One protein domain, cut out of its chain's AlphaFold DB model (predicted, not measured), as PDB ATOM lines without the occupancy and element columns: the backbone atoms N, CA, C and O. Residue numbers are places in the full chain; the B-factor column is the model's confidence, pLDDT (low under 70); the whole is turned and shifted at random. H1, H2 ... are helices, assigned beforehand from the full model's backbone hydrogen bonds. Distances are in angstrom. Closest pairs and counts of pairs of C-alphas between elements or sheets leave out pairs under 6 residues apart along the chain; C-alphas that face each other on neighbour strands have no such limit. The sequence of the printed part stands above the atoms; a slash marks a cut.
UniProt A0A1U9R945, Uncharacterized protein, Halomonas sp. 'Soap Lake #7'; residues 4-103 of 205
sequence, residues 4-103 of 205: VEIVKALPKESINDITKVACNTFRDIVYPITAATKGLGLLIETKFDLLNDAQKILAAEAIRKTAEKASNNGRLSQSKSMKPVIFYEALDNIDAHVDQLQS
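This is residues 4 to 103 of the 205 residues of an uncharacterized protein of Halomonas sp. 'Soap Lake #7' (UniProt A0A1U9R945). Two long helices, H2 and H4, cross at 40 degrees, and H3 folds back from the last part of H2 with H5 side by side with it. Short H6 packs on H4, while H1 and the free residues 69 to 80 lie toward opposite ends of the long axis. The 100 printed residues hold seven named helices, H1 to H7 in chain order, and no named strand: all helix, compact, radius of gyration of the C-alphas 14.0 A, spans 44 by 29 by 20 A.

H2, residues 12 to 34, touches H4, residues 53 to 72, the same way at a steep tilt of 40 degrees; their closest C-alphas, Phe 26 and Ala 60, are 4.9 A apart. With residues 27 to 34 alone, H2 touches H3, residues 41 to 49, in a hairpin; the closest C-alphas are Thr 34 and Gly 41, 4.5 A. H3 touches H5, residues 84 to 92, the same way at a shallow tilt of 5 degrees, closest C-alphas Ile 44 and Tyr 88, 5.7 A. With residues 55 to 62 alone, H4 touches H6, residues 94 to 98, closest C-alphas Ala 59 and Ile 94, 6.4 A. H7, residues 100 to 103, only just touches H6, only at the corner, with 3 pairs of C-alphas within 8 A, the closest His 97 and Ser 103 at 4.0 A. H1, residues 4 to 9, is close but not clearly touching H4, closest C-alphas Val 4 and Ala 54, 5.9 A. Every O i to N i+4 pair is within hydrogen-bond range in H1, H3, H4 and H5, against 17 of 19 in H2 and 0 of 1 in H6, where 2 of 2 O i to N i+3 pairs are; H7 is too short for an i+4 pair.

H2 measures 31.0 A from C-alpha 12 at (-3.351, 52.178, -29.769) to C-alpha 34, and H4 28.7 A. H7 ends at C-alpha 103, (1.923, 29.798, -41.580).

The C-alphas farthest apart, Pro 11 and Ser 79, are 44.7 A apart. The printed part has no cut; H4 to H5 is a long link of 11 residues. In this model pLDDT is under 70 at residues 4 to 10, 14 to 15, 31 to 41 and 72 to 81.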
ATOM      1  N   VAL A   4       3.589  39.748 -33.323       56.00
ATOM      2  CA  VAL A   4       2.844  39.939 -32.070       56.00
ATOM      3  C   VAL A   4       3.529  40.929 -31.118       56.00
ATOM      4  O   VAL A   4       2.852  41.720 -30.459       56.00
ATOM      5  N   GLU A   5       4.860  40.916 -31.032       58.38
ATOM      6  CA  GLU A   5       5.626  41.851 -30.197       58.38
ATOM      7  C   GLU A   5       5.612  43.263 -30.788       58.38
ATOM      8  O   GLU A   5       5.483  44.239 -30.051       58.38
ATOM      9  N   ILE A   6       5.667  43.368 -32.119       58.81
ATOM     10  CA  ILE A   6       5.578  44.641 -32.845       58.81
ATOM     11  C   ILE A   6       4.211  45.281 -32.619       58.81
ATOM     12  O   ILE A   6       4.135  46.449 -32.251       58.81
ATOM     13  N   VAL A   7       3.130  44.512 -32.775       60.72
ATOM     14  CA  VAL A   7       1.761  45.012 -32.577       60.72
ATOM     15  C   VAL A   7       1.545  45.485 -31.139       60.72
ATOM     16  O   VAL A   7       0.935  46.527 -30.935       60.72
ATOM     17  N   LYS A   8       2.105  44.795 -30.136       62.06
ATOM     18  CA  LYS A   8       2.027  45.223 -28.726       62.06
ATOM     19  C   LYS A   8       2.815  46.500 -28.421       62.06
ATOM     20  O   LYS A   8       2.487  47.185 -27.454       62.06
ATOM     21  N   ALA A   9       3.847  46.808 -29.203       69.44
ATOM     22  CA  ALA A   9       4.700  47.979 -29.013       69.44
ATOM     23  C   ALA A   9       4.161  49.255 -29.691       69.44
ATOM     24  O   ALA A   9       4.697  50.340 -29.460       69.44
ATOM     25  N   LEU A  10       3.124  49.146 -30.528       65.25
ATOM     26  CA  LEU A  10       2.576  50.275 -31.278       65.25
ATOM     27  C   LEU A  10       1.567  51.106 -30.458       65.25
ATOM     28  O   LEU A  10       0.888  50.586 -29.570       65.25
ATOM     29  N   PRO A  11       1.414  52.409 -30.765       74.75
ATOM     30  CA  PRO A  11       0.335  53.226 -30.217       74.75
ATOM     31  C   PRO A  11      -1.043  52.642 -30.556       74.75
ATOM     32  O   PRO A  11      -1.268  52.157 -31.666       74.75
ATOM     33  N   LYS A  12      -1.998  52.750 -29.623       72.00
ATOM     34  CA  LYS A  12      -3.351  52.178 -29.769       72.00
ATOM     35  C   LYS A  12      -4.091  52.655 -31.026       72.00
ATOM     36  O   LYS A  12      -4.809  51.869 -31.632       72.00
ATOM     37  N   GLU A  13      -3.907  53.911 -31.431       72.50
ATOM     38  CA  GLU A  13      -4.515  54.452 -32.658       72.50
ATOM     39  C   GLU A  13      -3.999  53.737 -33.913       72.50
ATOM     40  O   GLU A  13      -4.794  53.294 -34.737       72.50
ATOM     41  N   SER A  14      -2.685  53.509 -34.007       69.75
ATOM     42  CA  SER A  14      -2.084  52.772 -35.122       69.75
ATOM     43  C   SER A  14      -2.532  51.309 -35.158       69.75
ATOM     44  O   SER A  14      -2.769  50.768 -36.234       69.75
ATOM     45  N   ILE A  15      -2.697  50.668 -33.994       69.81
ATOM     46  CA  ILE A  15      -3.226  49.296 -33.904       69.81
ATOM     47  C   ILE A  15      -4.666  49.241 -34.417       69.81
ATOM     48  O   ILE A  15      -5.005  48.332 -35.175       69.81
ATOM     49  N   ASN A  16      -5.504  50.217 -34.056       74.88
ATOM     50  CA  ASN A  16      -6.890  50.280 -34.517       74.88
ATOM     51  C   ASN A  16      -6.976  50.429 -36.039       74.88
ATOM     52  O   ASN A  16      -7.777  49.741 -36.671       74.88
ATOM     53  N   ASP A  17      -6.132  51.273 -36.635       74.50
ATOM     54  CA  ASP A  17      -6.099  51.463 -38.087       74.50
ATOM     55  C   ASP A  17      -5.626  50.201 -38.817       74.50
ATOM     56  O   ASP A  17      -6.272  49.758 -39.770       74.50
ATOM     57  N   ILE A  18      -4.553  49.565 -38.335       72.69
ATOM     58  CA  ILE A  18      -4.041  48.306 -38.898       72.69
ATOM     59  C   ILE A  18      -5.095  47.202 -38.779       72.69
ATOM     60  O   ILE A  18      -5.369  46.493 -39.747       72.69
ATOM     61  N   THR A  19      -5.738  47.085 -37.618       72.81
ATOM     62  CA  THR A  19      -6.789  46.089 -37.381       72.81
ATOM     63  C   THR A  19      -7.996  46.353 -38.275       72.81
ATOM     64  O   THR A  19      -8.566  45.423 -38.833       72.81
ATOM     65  N   LYS A  20      -8.368  47.618 -38.499       77.06
ATOM     66  CA  LYS A  20      -9.453  47.981 -39.417       77.06
ATOM     67  C   LYS A  20      -9.132  47.591 -40.862       77.06
ATOM     68  O   LYS A  20      -9.996  47.041 -41.542       77.06
ATOM     69  N   VAL A  21      -7.899  47.822 -41.319       76.44
ATOM     70  CA  VAL A  21      -7.430  47.368 -42.640       76.44
ATOM     71  C   VAL A  21      -7.427  45.841 -42.728       76.44
ATOM     72  O   VAL A  21      -7.861  45.296 -43.743       76.44
ATOM     73  N   ALA A  22      -7.010  45.147 -41.668       71.38
ATOM     74  CA  ALA A  22      -7.046  43.689 -41.585       71.38
ATOM     75  C   ALA A  22      -8.486  43.153 -41.681       71.38
ATOM     76  O   ALA A  22      -8.760  42.279 -42.497       71.38
ATOM     77  N   CYS A  23      -9.427  43.728 -40.925       75.19
ATOM     78  CA  CYS A  23     -10.849  43.384 -40.986       75.19
ATOM     79  C   CYS A  23     -11.446  43.616 -42.381       75.19
ATOM     80  O   CYS A  23     -12.207  42.780 -42.864       75.19
ATOM     81  N   ASN A  24     -11.112  44.735 -43.032       79.50
ATOM     82  CA  ASN A  24     -11.588  45.027 -44.385       79.50
ATOM     83  C   ASN A  24     -11.006  44.036 -45.397       79.50
ATOM     84  O   ASN A  24     -11.766  43.412 -46.124       79.50
ATOM     85  N   THR A  25      -9.691  43.801 -45.362       72.38
ATOM     86  CA  THR A  25      -9.013  42.802 -46.207       72.38
ATOM     87  C   THR A  25      -9.625  41.414 -46.031       72.38
ATOM     88  O   THR A  25      -9.914  40.729 -47.009       72.38
ATOM     89  N   PHE A  26      -9.859  40.999 -44.784       76.38
ATOM     90  CA  PHE A  26     -10.489  39.719 -44.487       76.38
ATOM     91  C   PHE A  26     -11.881  39.636 -45.110       76.38
ATOM     92  O   PHE A  26     -12.167  38.680 -45.823       76.38
ATOM     93  N   ARG A  27     -12.735  40.644 -44.896       75.25
ATOM     94  CA  ARG A  27     -14.092  40.664 -45.461       75.25
ATOM     95  C   ARG A  27     -14.072  40.694 -46.983       75.25
ATOM     96  O   ARG A  27     -14.780  39.907 -47.590       75.25
ATOM     97  N   ASP A  28     -13.231  41.512 -47.601       74.88
ATOM     98  CA  ASP A  28     -13.149  41.618 -49.061       74.88
ATOM     99  C   ASP A  28     -12.742  40.290 -49.718       74.88
ATOM    100  O   ASP A  28     -13.184  39.981 -50.824       74.88
ATOM    101  N   ILE A  29     -11.943  39.473 -49.025       70.69
ATOM    102  CA  ILE A  29     -11.486  38.169 -49.520       70.69
ATOM    103  C   ILE A  29     -12.461  37.044 -49.160       70.69
ATOM    104  O   ILE A  29     -12.761  36.190 -49.994       70.69
ATOM    105  N   VAL A  30     -12.973  37.026 -47.930       70.81
ATOM    106  CA  VAL A  30     -13.854  35.965 -47.420       70.81
ATOM    107  C   VAL A  30     -15.286  36.137 -47.915       70.81
ATOM    108  O   VAL A  30     -15.984  35.146 -48.117       70.81
ATOM    109  N   TYR A  31     -15.749  37.358 -48.169       68.56
ATOM    110  CA  TYR A  31     -17.121  37.606 -48.602       68.56
ATOM    111  C   TYR A  31     -17.436  36.964 -49.965       68.56
ATOM    112  O   TYR A  31     -18.414  36.223 -50.038       68.56
ATOM    113  N   PRO A  32     -16.610  37.094 -51.025       65.06
ATOM    114  CA  PRO A  32     -16.815  36.343 -52.269       65.06
ATOM    115  C   PRO A  32     -16.809  34.824 -52.061       65.06
ATOM    116  O   PRO A  32     -17.583  34.103 -52.690       65.06
ATOM    117  N   ILE A  33     -15.961  34.349 -51.148       61.88
ATOM    118  CA  ILE A  33     -15.813  32.934 -50.801       61.88
ATOM    119  C   ILE A  33     -17.071  32.397 -50.092       61.88
ATOM    120  O   ILE A  33     -17.457  31.241 -50.272       61.88
ATOM    121  N   THR A  34     -17.732  33.234 -49.298       62.28
ATOM    122  CA  THR A  34     -18.807  32.826 -48.389       62.28
ATOM    123  C   THR A  34     -20.203  33.287 -48.802       62.28
ATOM    124  O   THR A  34     -21.191  32.735 -48.305       62.28
ATOM    125  N   ALA A  35     -20.317  34.209 -49.764       59.38
ATOM    126  CA  ALA A  35     -21.573  34.708 -50.328       59.38
ATOM    127  C   ALA A  35     -22.447  33.594 -50.935       59.38
ATOM    128  O   ALA A  35     -23.674  33.700 -50.947       59.38
ATOM    129  N   ALA A  36     -21.839  32.489 -51.383       56.09
ATOM    130  CA  ALA A  36     -22.555  31.305 -51.864       56.09
ATOM    131  C   ALA A  36     -23.153  30.447 -50.726       56.09
ATOM    132  O   ALA A  36     -24.049  29.635 -50.955       56.09
ATOM    133  N   THR A  37     -22.694  30.632 -49.486       57.81
ATOM    134  CA  THR A  37     -23.032  29.808 -48.318       57.81
ATOM    135  C   THR A  37     -23.690  30.653 -47.222       57.81
ATOM    136  O   THR A  37     -23.073  30.944 -46.198       57.81
ATOM    137  N   LYS A  38     -24.964  31.030 -47.423       56.78
ATOM    138  CA  LYS A  38     -25.764  31.977 -46.602       56.78
ATOM    139  C   LYS A  38     -25.735  31.817 -45.064       56.78
ATOM    140  O   LYS A  38     -26.154  32.743 -44.384       56.78
ATOM    141  N   GLY A  39     -25.278  30.695 -44.502       60.97
ATOM    142  CA  GLY A  39     -25.127  30.509 -43.046       60.97
ATOM    143  C   GLY A  39     -23.708  30.187 -42.570       60.97
ATOM    144  O   GLY A  39     -23.416  30.329 -41.389       60.97
ATOM    145  N   LEU A  40     -22.813  29.765 -43.467       63.62
ATOM    146  CA  LEU A  40     -21.472  29.310 -43.088       63.62
ATOM    147  C   LEU A  40     -20.426  30.427 -43.187       63.62
ATOM    148  O   LEU A  40     -19.445  30.394 -42.450       63.62
ATOM    149  N   GLY A  41     -20.664  31.444 -44.023       68.81
ATOM    150  CA  GLY A  41     -19.875  32.681 -44.003       68.81
ATOM    151  C   GLY A  41     -19.913  33.378 -42.660       68.81
ATOM    152  O   GLY A  41     -18.875  33.730 -42.110       68.81
ATOM    153  N   LEU A  42     -21.110  33.425 -42.079       72.62
ATOM    154  CA  LEU A  42     -21.331  33.976 -40.753       72.62
ATOM    155  C   LEU A  42     -20.511  33.250 -39.678       72.62
ATOM    156  O   LEU A  42     -20.063  33.890 -38.736       72.62
ATOM    157  N   LEU A  43     -20.275  31.936 -39.803       77.69
ATOM    158  CA  LEU A  43     -19.452  31.192 -38.838       77.69
ATOM    159  C   LEU A  43     -17.982  31.617 -38.893       77.69
ATOM    160  O   LEU A  43     -17.359  31.792 -37.848       77.69
ATOM    161  N   ILE A  44     -17.441  31.789 -40.099       78.81
ATOM    162  CA  ILE A  44     -16.061  32.239 -40.307       78.81
ATOM    163  C   ILE A  44     -15.905  33.690 -39.829       78.81
ATOM    164  O   ILE A  44     -14.961  33.994 -39.102       78.81
ATOM    165  N   GLU A  45     -16.852  34.567 -40.171       80.56
ATOM    166  CA  GLU A  45     -16.871  35.964 -39.717       80.56
ATOM    167  C   GLU A  45     -16.987  36.065 -38.194       80.56
ATOM    168  O   GLU A  45     -16.187  36.747 -37.562       80.56
ATOM    169  N   THR A  46     -17.909  35.313 -37.585       84.00
ATOM    170  CA  THR A  46     -18.075  35.284 -36.123       84.00
ATOM    171  C   THR A  46     -16.795  34.806 -35.445       84.00
ATOM    172  O   THR A  46     -16.370  35.387 -34.449       84.00
ATOM    173  N   LYS A  47     -16.143  33.766 -35.981       85.88
ATOM    174  CA  LYS A  47     -14.872  33.275 -35.439       85.88
ATOM    175  C   LYS A  47     -13.781  34.338 -35.521       85.88
ATOM    176  O   LYS A  47     -13.064  34.525 -34.543       85.88
ATOM    177  N   PHE A  48     -13.677  35.036 -36.649       85.75
ATOM    178  CA  PHE A  48     -12.724  36.127 -36.829       85.75
ATOM    179  C   PHE A  48     -12.991  37.296 -35.872       85.75
ATOM    180  O   PHE A  48     -12.061  37.826 -35.269       85.75
ATOM    181  N   ASP A  49     -14.253  37.674 -35.668       85.94
ATOM    182  CA  ASP A  49     -14.618  38.776 -34.774       85.94
ATOM    183  C   ASP A  49     -14.258  38.491 -33.307       85.94
ATOM    184  O   ASP A  49     -13.899  39.425 -32.580       85.94
ATOM    185  N   LEU A  50     -14.268  37.215 -32.900       88.00
ATOM    186  CA  LEU A  50     -13.843  36.748 -31.573       88.00
ATOM    187  C   LEU A  50     -12.319  36.768 -31.356       88.00
ATOM    188  O   LEU A  50     -11.874  36.623 -30.217       88.00
ATOM    189  N   LEU A  51     -11.516  36.941 -32.410       87.06
ATOM    190  CA  LEU A  51     -10.061  37.038 -32.298       87.06
ATOM    191  C   LEU A  51      -9.634  38.379 -31.683       87.06
ATOM    192  O   LEU A  51     -10.277  39.419 -31.878       87.06
ATOM    193  N   ASN A  52      -8.506  38.369 -30.971       87.81
ATOM    194  CA  ASN A  52      -7.871  39.608 -30.516       87.81
ATOM    195  C   ASN A  52      -7.195  40.357 -31.685       87.81
ATOM    196  O   ASN A  52      -7.012  39.799 -32.764       87.81
ATOM    197  N   ASP A  53      -6.801  41.615 -31.476       82.50
ATOM    198  CA  ASP A  53      -6.269  42.471 -32.550       82.50
ATOM    199  C   ASP A  53      -5.035  41.876 -33.249       82.50
ATOM    200  O   ASP A  53      -4.944  41.888 -34.476       82.50
ATOM    201  N   ALA A  54      -4.111  41.273 -32.494       81.31
ATOM    202  CA  ALA A  54      -2.929  40.630 -33.071       81.31
ATOM    203  C   ALA A  54      -3.306  39.398 -33.913       81.31
ATOM    204  O   ALA A  54      -2.808  39.221 -35.024       81.31
ATOM    205  N   GLN A  55      -4.234  38.579 -33.420       84.44
ATOM    206  CA  GLN A  55      -4.757  37.416 -34.139       84.44
ATOM    207  C   GLN A  55      -5.534  37.818 -35.399       84.44
ATOM    208  O   GLN A  55      -5.414  37.148 -36.420       84.44
ATOM    209  N   LYS A  56      -6.278  38.932 -35.373       85.31
ATOM    210  CA  LYS A  56      -6.973  39.480 -36.552       85.31
ATOM    211  C   LYS A  56      -6.001  39.880 -37.654       85.31
ATOM    212  O   LYS A  56      -6.274  39.624 -38.823       85.31
ATOM    213  N   ILE A  57      -4.855  40.455 -37.289       83.38
ATOM    214  CA  ILE A  57      -3.792  40.798 -38.242       83.38
ATOM    215  C   ILE A  57      -3.213  39.529 -38.877       83.38
ATOM    216  O   ILE A  57      -3.128  39.446 -40.102       83.38
ATOM    217  N   LEU A  58      -2.873  38.519 -38.066       83.81
ATOM    218  CA  LEU A  58      -2.359  37.238 -38.568       83.81
ATOM    219  C   LEU A  58      -3.377  36.522 -39.465       83.81
ATOM    220  O   LEU A  58      -3.020  36.028 -40.534       83.81
ATOM    221  N   ALA A  59      -4.649  36.505 -39.064       85.88
ATOM    222  CA  ALA A  59      -5.734  35.908 -39.832       85.88
ATOM    223  C   ALA A  59      -5.945  36.620 -41.172       85.88
ATOM    224  O   ALA A  59      -6.023  35.958 -42.206       85.88
ATOM    225  N   ALA A  60      -5.985  37.954 -41.185       83.38
ATOM    226  CA  ALA A  60      -6.116  38.718 -42.422       83.38
ATOM    227  C   ALA A  60      -4.943  38.460 -43.378       83.38
ATOM    228  O   ALA A  60      -5.157  38.265 -44.573       83.38
ATOM    229  N   GLU A  61      -3.718  38.386 -42.854       84.31
ATOM    230  CA  GLU A  61      -2.531  38.083 -43.653       84.31
ATOM    231  C   GLU A  61      -2.552  36.653 -44.213       84.31
ATOM    232  O   GLU A  61      -2.257  36.442 -45.391       84.31
ATOM    233  N   ALA A  62      -2.945  35.663 -43.407       86.06
ATOM    234  CA  ALA A  62      -3.068  34.274 -43.850       86.06
ATOM    235  C   ALA A  62      -4.116  34.124 -44.966       86.06
ATOM    236  O   ALA A  62      -3.879  33.451 -45.974       86.06
ATOM    237  N   ILE A  63      -5.256  34.800 -44.825       84.31
ATOM    238  CA  ILE A  63      -6.322  34.831 -45.830       84.31
ATOM    239  C   ILE A  63      -5.877  35.566 -47.100       84.31
ATOM    240  O   ILE A  63      -6.136  35.083 -48.203       84.31
ATOM    241  N   ARG A  64      -5.138  36.675 -46.972       84.31
ATOM    242  CA  ARG A  64      -4.541  37.389 -48.110       84.31
ATOM    243  C   ARG A  64      -3.606  36.494 -48.914       84.31
ATOM    244  O   ARG A  64      -3.809  36.323 -50.114       84.31
ATOM    245  N   LYS A  65      -2.634  35.856 -48.255       85.19
ATOM    246  CA  LYS A  65      -1.707  34.914 -48.907       85.19
ATOM    247  C   LYS A  65      -2.437  33.734 -49.546       85.19
ATOM    248  O   LYS A  65      -2.059  33.284 -50.626       85.19
ATOM    249  N   THR A  66      -3.493  33.246 -48.895       84.31
ATOM    250  CA  THR A  66      -4.346  32.174 -49.422       84.31
ATOM    251  C   THR A  66      -4.989  32.593 -50.739       84.31
ATOM    252  O   THR A  66      -4.900  31.857 -51.720       84.31
ATOM    253  N   ALA A  67      -5.594  33.781 -50.789       80.12
ATOM    254  CA  ALA A  67      -6.218  34.305 -51.999       80.12
ATOM    255  C   ALA A  67      -5.206  34.531 -53.128       80.12
ATOM    256  O   ALA A  67      -5.473  34.157 -54.269       80.12
ATOM    257  N   GLU A  68      -4.027  35.070 -52.812       83.06
ATOM    258  CA  GLU A  68      -2.944  35.265 -53.783       83.06
ATOM    259  C   GLU A  68      -2.488  33.938 -54.401       83.06
ATOM    260  O   GLU A  68      -2.419  33.812 -55.625       83.06
ATOM    261  N   LYS A  69      -2.256  32.907 -53.578       81.00
ATOM    262  CA  LYS A  69      -1.879  31.565 -54.056       81.00
ATOM    263  C   LYS A  69      -2.996  30.867 -54.822       81.00
ATOM    264  O   LYS A  69      -2.731  30.195 -55.821       81.00
ATOM    265  N   ALA A  70      -4.241  31.037 -54.382       76.25
ATOM    266  CA  ALA A  70      -5.406  30.506 -55.077       76.25
ATOM    267  C   ALA A  70      -5.538  31.117 -56.484       76.25
ATOM    268  O   ALA A  70      -5.752  30.385 -57.450       76.25
ATOM    269  N   SER A  71      -5.340  32.436 -56.590       72.44
ATOM    270  CA  SER A  71      -5.375  33.228 -57.826       72.44
ATOM    271  C   SER A  71      -4.257  32.862 -58.811       72.44
ATOM    272  O   SER A  71      -4.525  32.593 -59.983       72.44
ATOM    273  N   ASN A  72      -3.004  32.814 -58.343       68.88
ATOM    274  CA  ASN A  72      -1.825  32.676 -59.210       68.88
ATOM    275  C   ASN A  72      -1.763  31.346 -59.976       68.88
ATOM    276  O   ASN A  72      -1.138  31.269 -61.029       68.88
ATOM    277  N   ASN A  73      -2.449  30.316 -59.486       60.72
ATOM    278  CA  ASN A  73      -2.420  28.972 -60.060       60.72
ATOM    279  C   ASN A  73      -3.584  28.675 -61.029       60.72
ATOM    280  O   ASN A  73      -3.811  27.527 -61.410       60.72
ATOM    281  N   GLY A  74      -4.303  29.711 -61.483       49.19
ATOM    282  CA  GLY A  74      -5.047  29.715 -62.755       49.19
ATOM    283  C   GLY A  74      -6.246  28.765 -62.884       49.19
ATOM    284  O   GLY A  74      -6.889  28.732 -63.932       49.19
ATOM    285  N   ARG A  75      -6.588  27.999 -61.845       51.06
ATOM    286  CA  ARG A  75      -7.755  27.108 -61.808       51.06
ATOM    287  C   ARG A  75      -8.576  27.366 -60.553       51.06
ATOM    288  O   ARG A  75      -8.618  26.544 -59.644       51.06
ATOM    289  N   LEU A  76      -9.295  28.486 -60.528       52.19
ATOM    290  CA  LEU A  76     -10.509  28.553 -59.718       52.19
ATOM    291  C   LEU A  76     -11.494  27.573 -60.358       52.19
ATOM    292  O   LEU A  76     -12.113  27.879 -61.378       52.19
ATOM    293  N   SER A  77     -11.572  26.348 -59.835       47.38
ATOM    294  CA  SER A  77     -12.582  25.401 -60.290       47.38
ATOM    295  C   SER A  77     -13.940  25.987 -59.901       47.38
ATOM    296  O   SER A  77     -14.330  25.950 -58.740       47.38
ATOM    297  N   GLN A  78     -14.632  26.581 -60.876       46.69
ATOM    298  CA  GLN A  78     -15.871  27.362 -60.739       46.69
ATOM    299  C   GLN A  78     -17.070  26.615 -60.111       46.69
ATOM    300  O   GLN A  78     -18.193  27.100 -60.187       46.69
ATOM    301  N   SER A  79     -16.900  25.429 -59.520       46.28
ATOM    302  CA  SER A  79     -18.034  24.545 -59.233       46.28
ATOM    303  C   SER A  79     -17.885  23.609 -58.028       46.28
ATOM    304  O   SER A  79     -18.663  22.659 -57.921       46.28
ATOM    305  N   LYS A  80     -16.944  23.818 -57.099       56.75
ATOM    306  CA  LYS A  80     -16.934  23.022 -55.859       56.75
ATOM    307  C   LYS A  80     -17.160  23.882 -54.632       56.75
ATOM    308  O   LYS A  80     -16.471  24.870 -54.417       56.75
ATOM    309  N   SER A  81     -18.165  23.489 -53.849       64.56
ATOM    310  CA  SER A  81     -18.487  24.110 -52.573       64.56
ATOM    311  C   SER A  81     -17.298  23.932 -51.638       64.56
ATOM    312  O   SER A  81     -17.071  22.840 -51.110       64.56
ATOM    313  N   MET A  82     -16.540  25.002 -51.466       74.00
ATOM    314  CA  MET A  82     -15.512  25.097 -50.447       74.00
ATOM    315  C   MET A  82     -16.107  24.757 -49.077       74.00
ATOM    316  O   MET A  82     -17.229  25.166 -48.766       74.00
ATOM    317  N   LYS A  83     -15.373  24.007 -48.257       81.94
ATOM    318  CA  LYS A  83     -15.806  23.555 -46.933       81.94
ATOM    319  C   LYS A  83     -15.388  24.575 -45.868       81.94
ATOM    320  O   LYS A  83     -14.206  24.693 -45.555       81.94
ATOM    321  N   PRO A  84     -16.337  25.267 -45.221       76.75
ATOM    322  CA  PRO A  84     -16.020  26.339 -44.269       76.75
ATOM    323  C   PRO A  84     -15.319  25.851 -42.997       76.75
ATOM    324  O   PRO A  84     -14.574  26.602 -42.376       76.75
ATOM    325  N   VAL A  85     -15.496  24.571 -42.647       83.69
ATOM    326  CA  VAL A  85     -14.809  23.927 -41.514       83.69
ATOM    327  C   VAL A  85     -13.283  24.010 -41.624       83.69
ATOM    328  O   VAL A  85     -12.606  24.088 -40.609       83.69
ATOM    329  N   ILE A  86     -12.747  24.047 -42.848       85.38
ATOM    330  CA  ILE A  86     -11.308  24.137 -43.114       85.38
ATOM    331  C   ILE A  86     -10.761  25.491 -42.635       85.38
ATOM    332  O   ILE A  86      -9.757  25.550 -41.935       85.38
ATOM    333  N   PHE A  87     -11.473  26.570 -42.959       85.75
ATOM    334  CA  PHE A  87     -11.124  27.936 -42.566       85.75
ATOM    335  C   PHE A  87     -11.386  28.184 -41.088       85.75
ATOM    336  O   PHE A  87     -10.594  28.845 -40.427       85.75
ATOM    337  N   TYR A  88     -12.479  27.634 -40.561       87.50
ATOM    338  CA  TYR A  88     -12.778  27.729 -39.139       87.50
ATOM    339  C   TYR A  88     -11.650  27.123 -38.293       87.50
ATOM    340  O   TYR A  88     -11.178  27.767 -37.361       87.50
ATOM    341  N   GLU A  89     -11.180  25.923 -38.648       89.12
ATOM    342  CA  GLU A  89     -10.073  25.253 -37.954       89.12
ATOM    343  C   GLU A  89      -8.748  26.017 -38.122       89.12
ATOM    344  O   GLU A  89      -7.991  26.143 -37.162       89.12
ATOM    345  N   ALA A  90      -8.482  26.591 -39.301       88.50
ATOM    346  CA  ALA A  90      -7.301  27.433 -39.517       88.50
ATOM    347  C   ALA A  90      -7.315  28.692 -38.630       88.50
ATOM    348  O   ALA A  90      -6.302  29.046 -38.036       88.50
ATOM    349  N   LEU A  91      -8.476  29.340 -38.480       88.88
ATOM    350  CA  LEU A  91      -8.640  30.474 -37.566       88.88
ATOM    351  C   LEU A  91      -8.550  30.062 -36.092       88.88
ATOM    352  O   LEU A  91      -8.125  30.865 -35.265       88.88
ATOM    353  N   ASP A  92      -8.944  28.835 -35.748       89.31
ATOM    354  CA  ASP A  92      -8.768  28.291 -34.397       89.31
ATOM    355  C   ASP A  92      -7.290  28.039 -34.066       89.31
ATOM    356  O   ASP A  92      -6.875  28.193 -32.922       89.31
ATOM    357  N   ASN A  93      -6.477  27.742 -35.085       88.06
ATOM    358  CA  ASN A  93      -5.042  27.485 -34.965       88.06
ATOM    359  C   ASN A  93      -4.176  28.691 -35.364       88.06
ATOM    360  O   ASN A  93      -2.987  28.536 -35.642       88.06
ATOM    361  N   ILE A  94      -4.740  29.905 -35.373       86.75
ATOM    362  CA  ILE A  94      -4.047  31.085 -35.906       86.75
ATOM    363  C   ILE A  94      -2.760  31.432 -35.146       86.75
ATOM    364  O   ILE A  94      -1.820  31.961 -35.733       86.75
ATOM    365  N   ASP A  95      -2.670  31.078 -33.864       83.94
ATOM    366  CA  ASP A  95      -1.464  31.298 -33.062       83.94
ATOM    367  C   ASP A  95      -0.266  30.483 -33.587       83.94
ATOM    368  O   ASP A  95       0.879  30.921 -33.474       83.94
ATOM    369  N   ALA A  96      -0.512  29.341 -34.243       79.62
ATOM    370  CA  ALA A  96       0.540  28.558 -34.888       79.62
ATOM    371  C   ALA A  96       1.139  29.276 -36.109       79.62
ATOM    372  O   ALA A  96       2.283  29.012 -36.465       79.62
ATOM    373  N   HIS A  97       0.419  30.221 -36.727       76.81
ATOM    374  CA  HIS A  97       0.880  30.951 -37.916       76.81
ATOM    375  C   HIS A  97       1.998  31.962 -37.625       76.81
ATOM    376  O   HIS A  97       2.510  32.586 -38.557       76.81
ATOM    377  N   VAL A  98       2.365  32.136 -36.353       75.75
ATOM    378  CA  VAL A  98       3.581  32.843 -35.941       75.75
ATOM    379  C   VAL A  98       4.830  32.122 -36.459       75.75
ATOM    380  O   VAL A  98       5.763  32.762 -36.947       75.75
ATOM    381  N   ASP A  99       4.834  30.788 -36.415       81.62
ATOM    382  CA  ASP A  99       5.891  29.995 -37.031       81.62
ATOM    383  C   ASP A  99       5.755  30.038 -38.558       81.62
ATOM    384  O   ASP A  99       4.694  29.758 -39.122       81.62
ATOM    385  N   GLN A 100       6.845  30.379 -39.248       83.50
ATOM    386  CA  GLN A 100       6.821  30.587 -40.696       83.50
ATOM    387  C   GLN A 100       6.432  29.312 -41.458       83.50
ATOM    388  O   GLN A 100       5.706  29.402 -42.452       83.50
ATOM    389  N   LEU A 101       6.884  28.136 -41.002       85.06
ATOM    390  CA  LEU A 101       6.541  26.868 -41.644       85.06
ATOM    391  C   LEU A 101       5.052  26.563 -41.468       85.06
ATOM    392  O   LEU A 101       4.379  26.257 -42.448       85.06
ATOM    393  N   GLN A 102       4.523  26.685 -40.251       86.75
ATOM    394  CA  GLN A 102       3.093  26.497 -39.985       86.75
ATOM    395  C   GLN A 102       2.235  27.474 -40.788       86.75
ATOM    396  O   GLN A 102       1.298  27.053 -41.461       86.75
ATOM    397  N   SER A 103       2.597  28.760 -40.792       86.00
ATOM    398  CA  SER A 103       1.923  29.798 -41.580       86.00
ATOM    399  C   SER A 103       1.803  29.397 -43.052       86.00
ATOM    400  O   SER A 103       0.730  29.485 -43.652       86.00
TER     401      SER A 103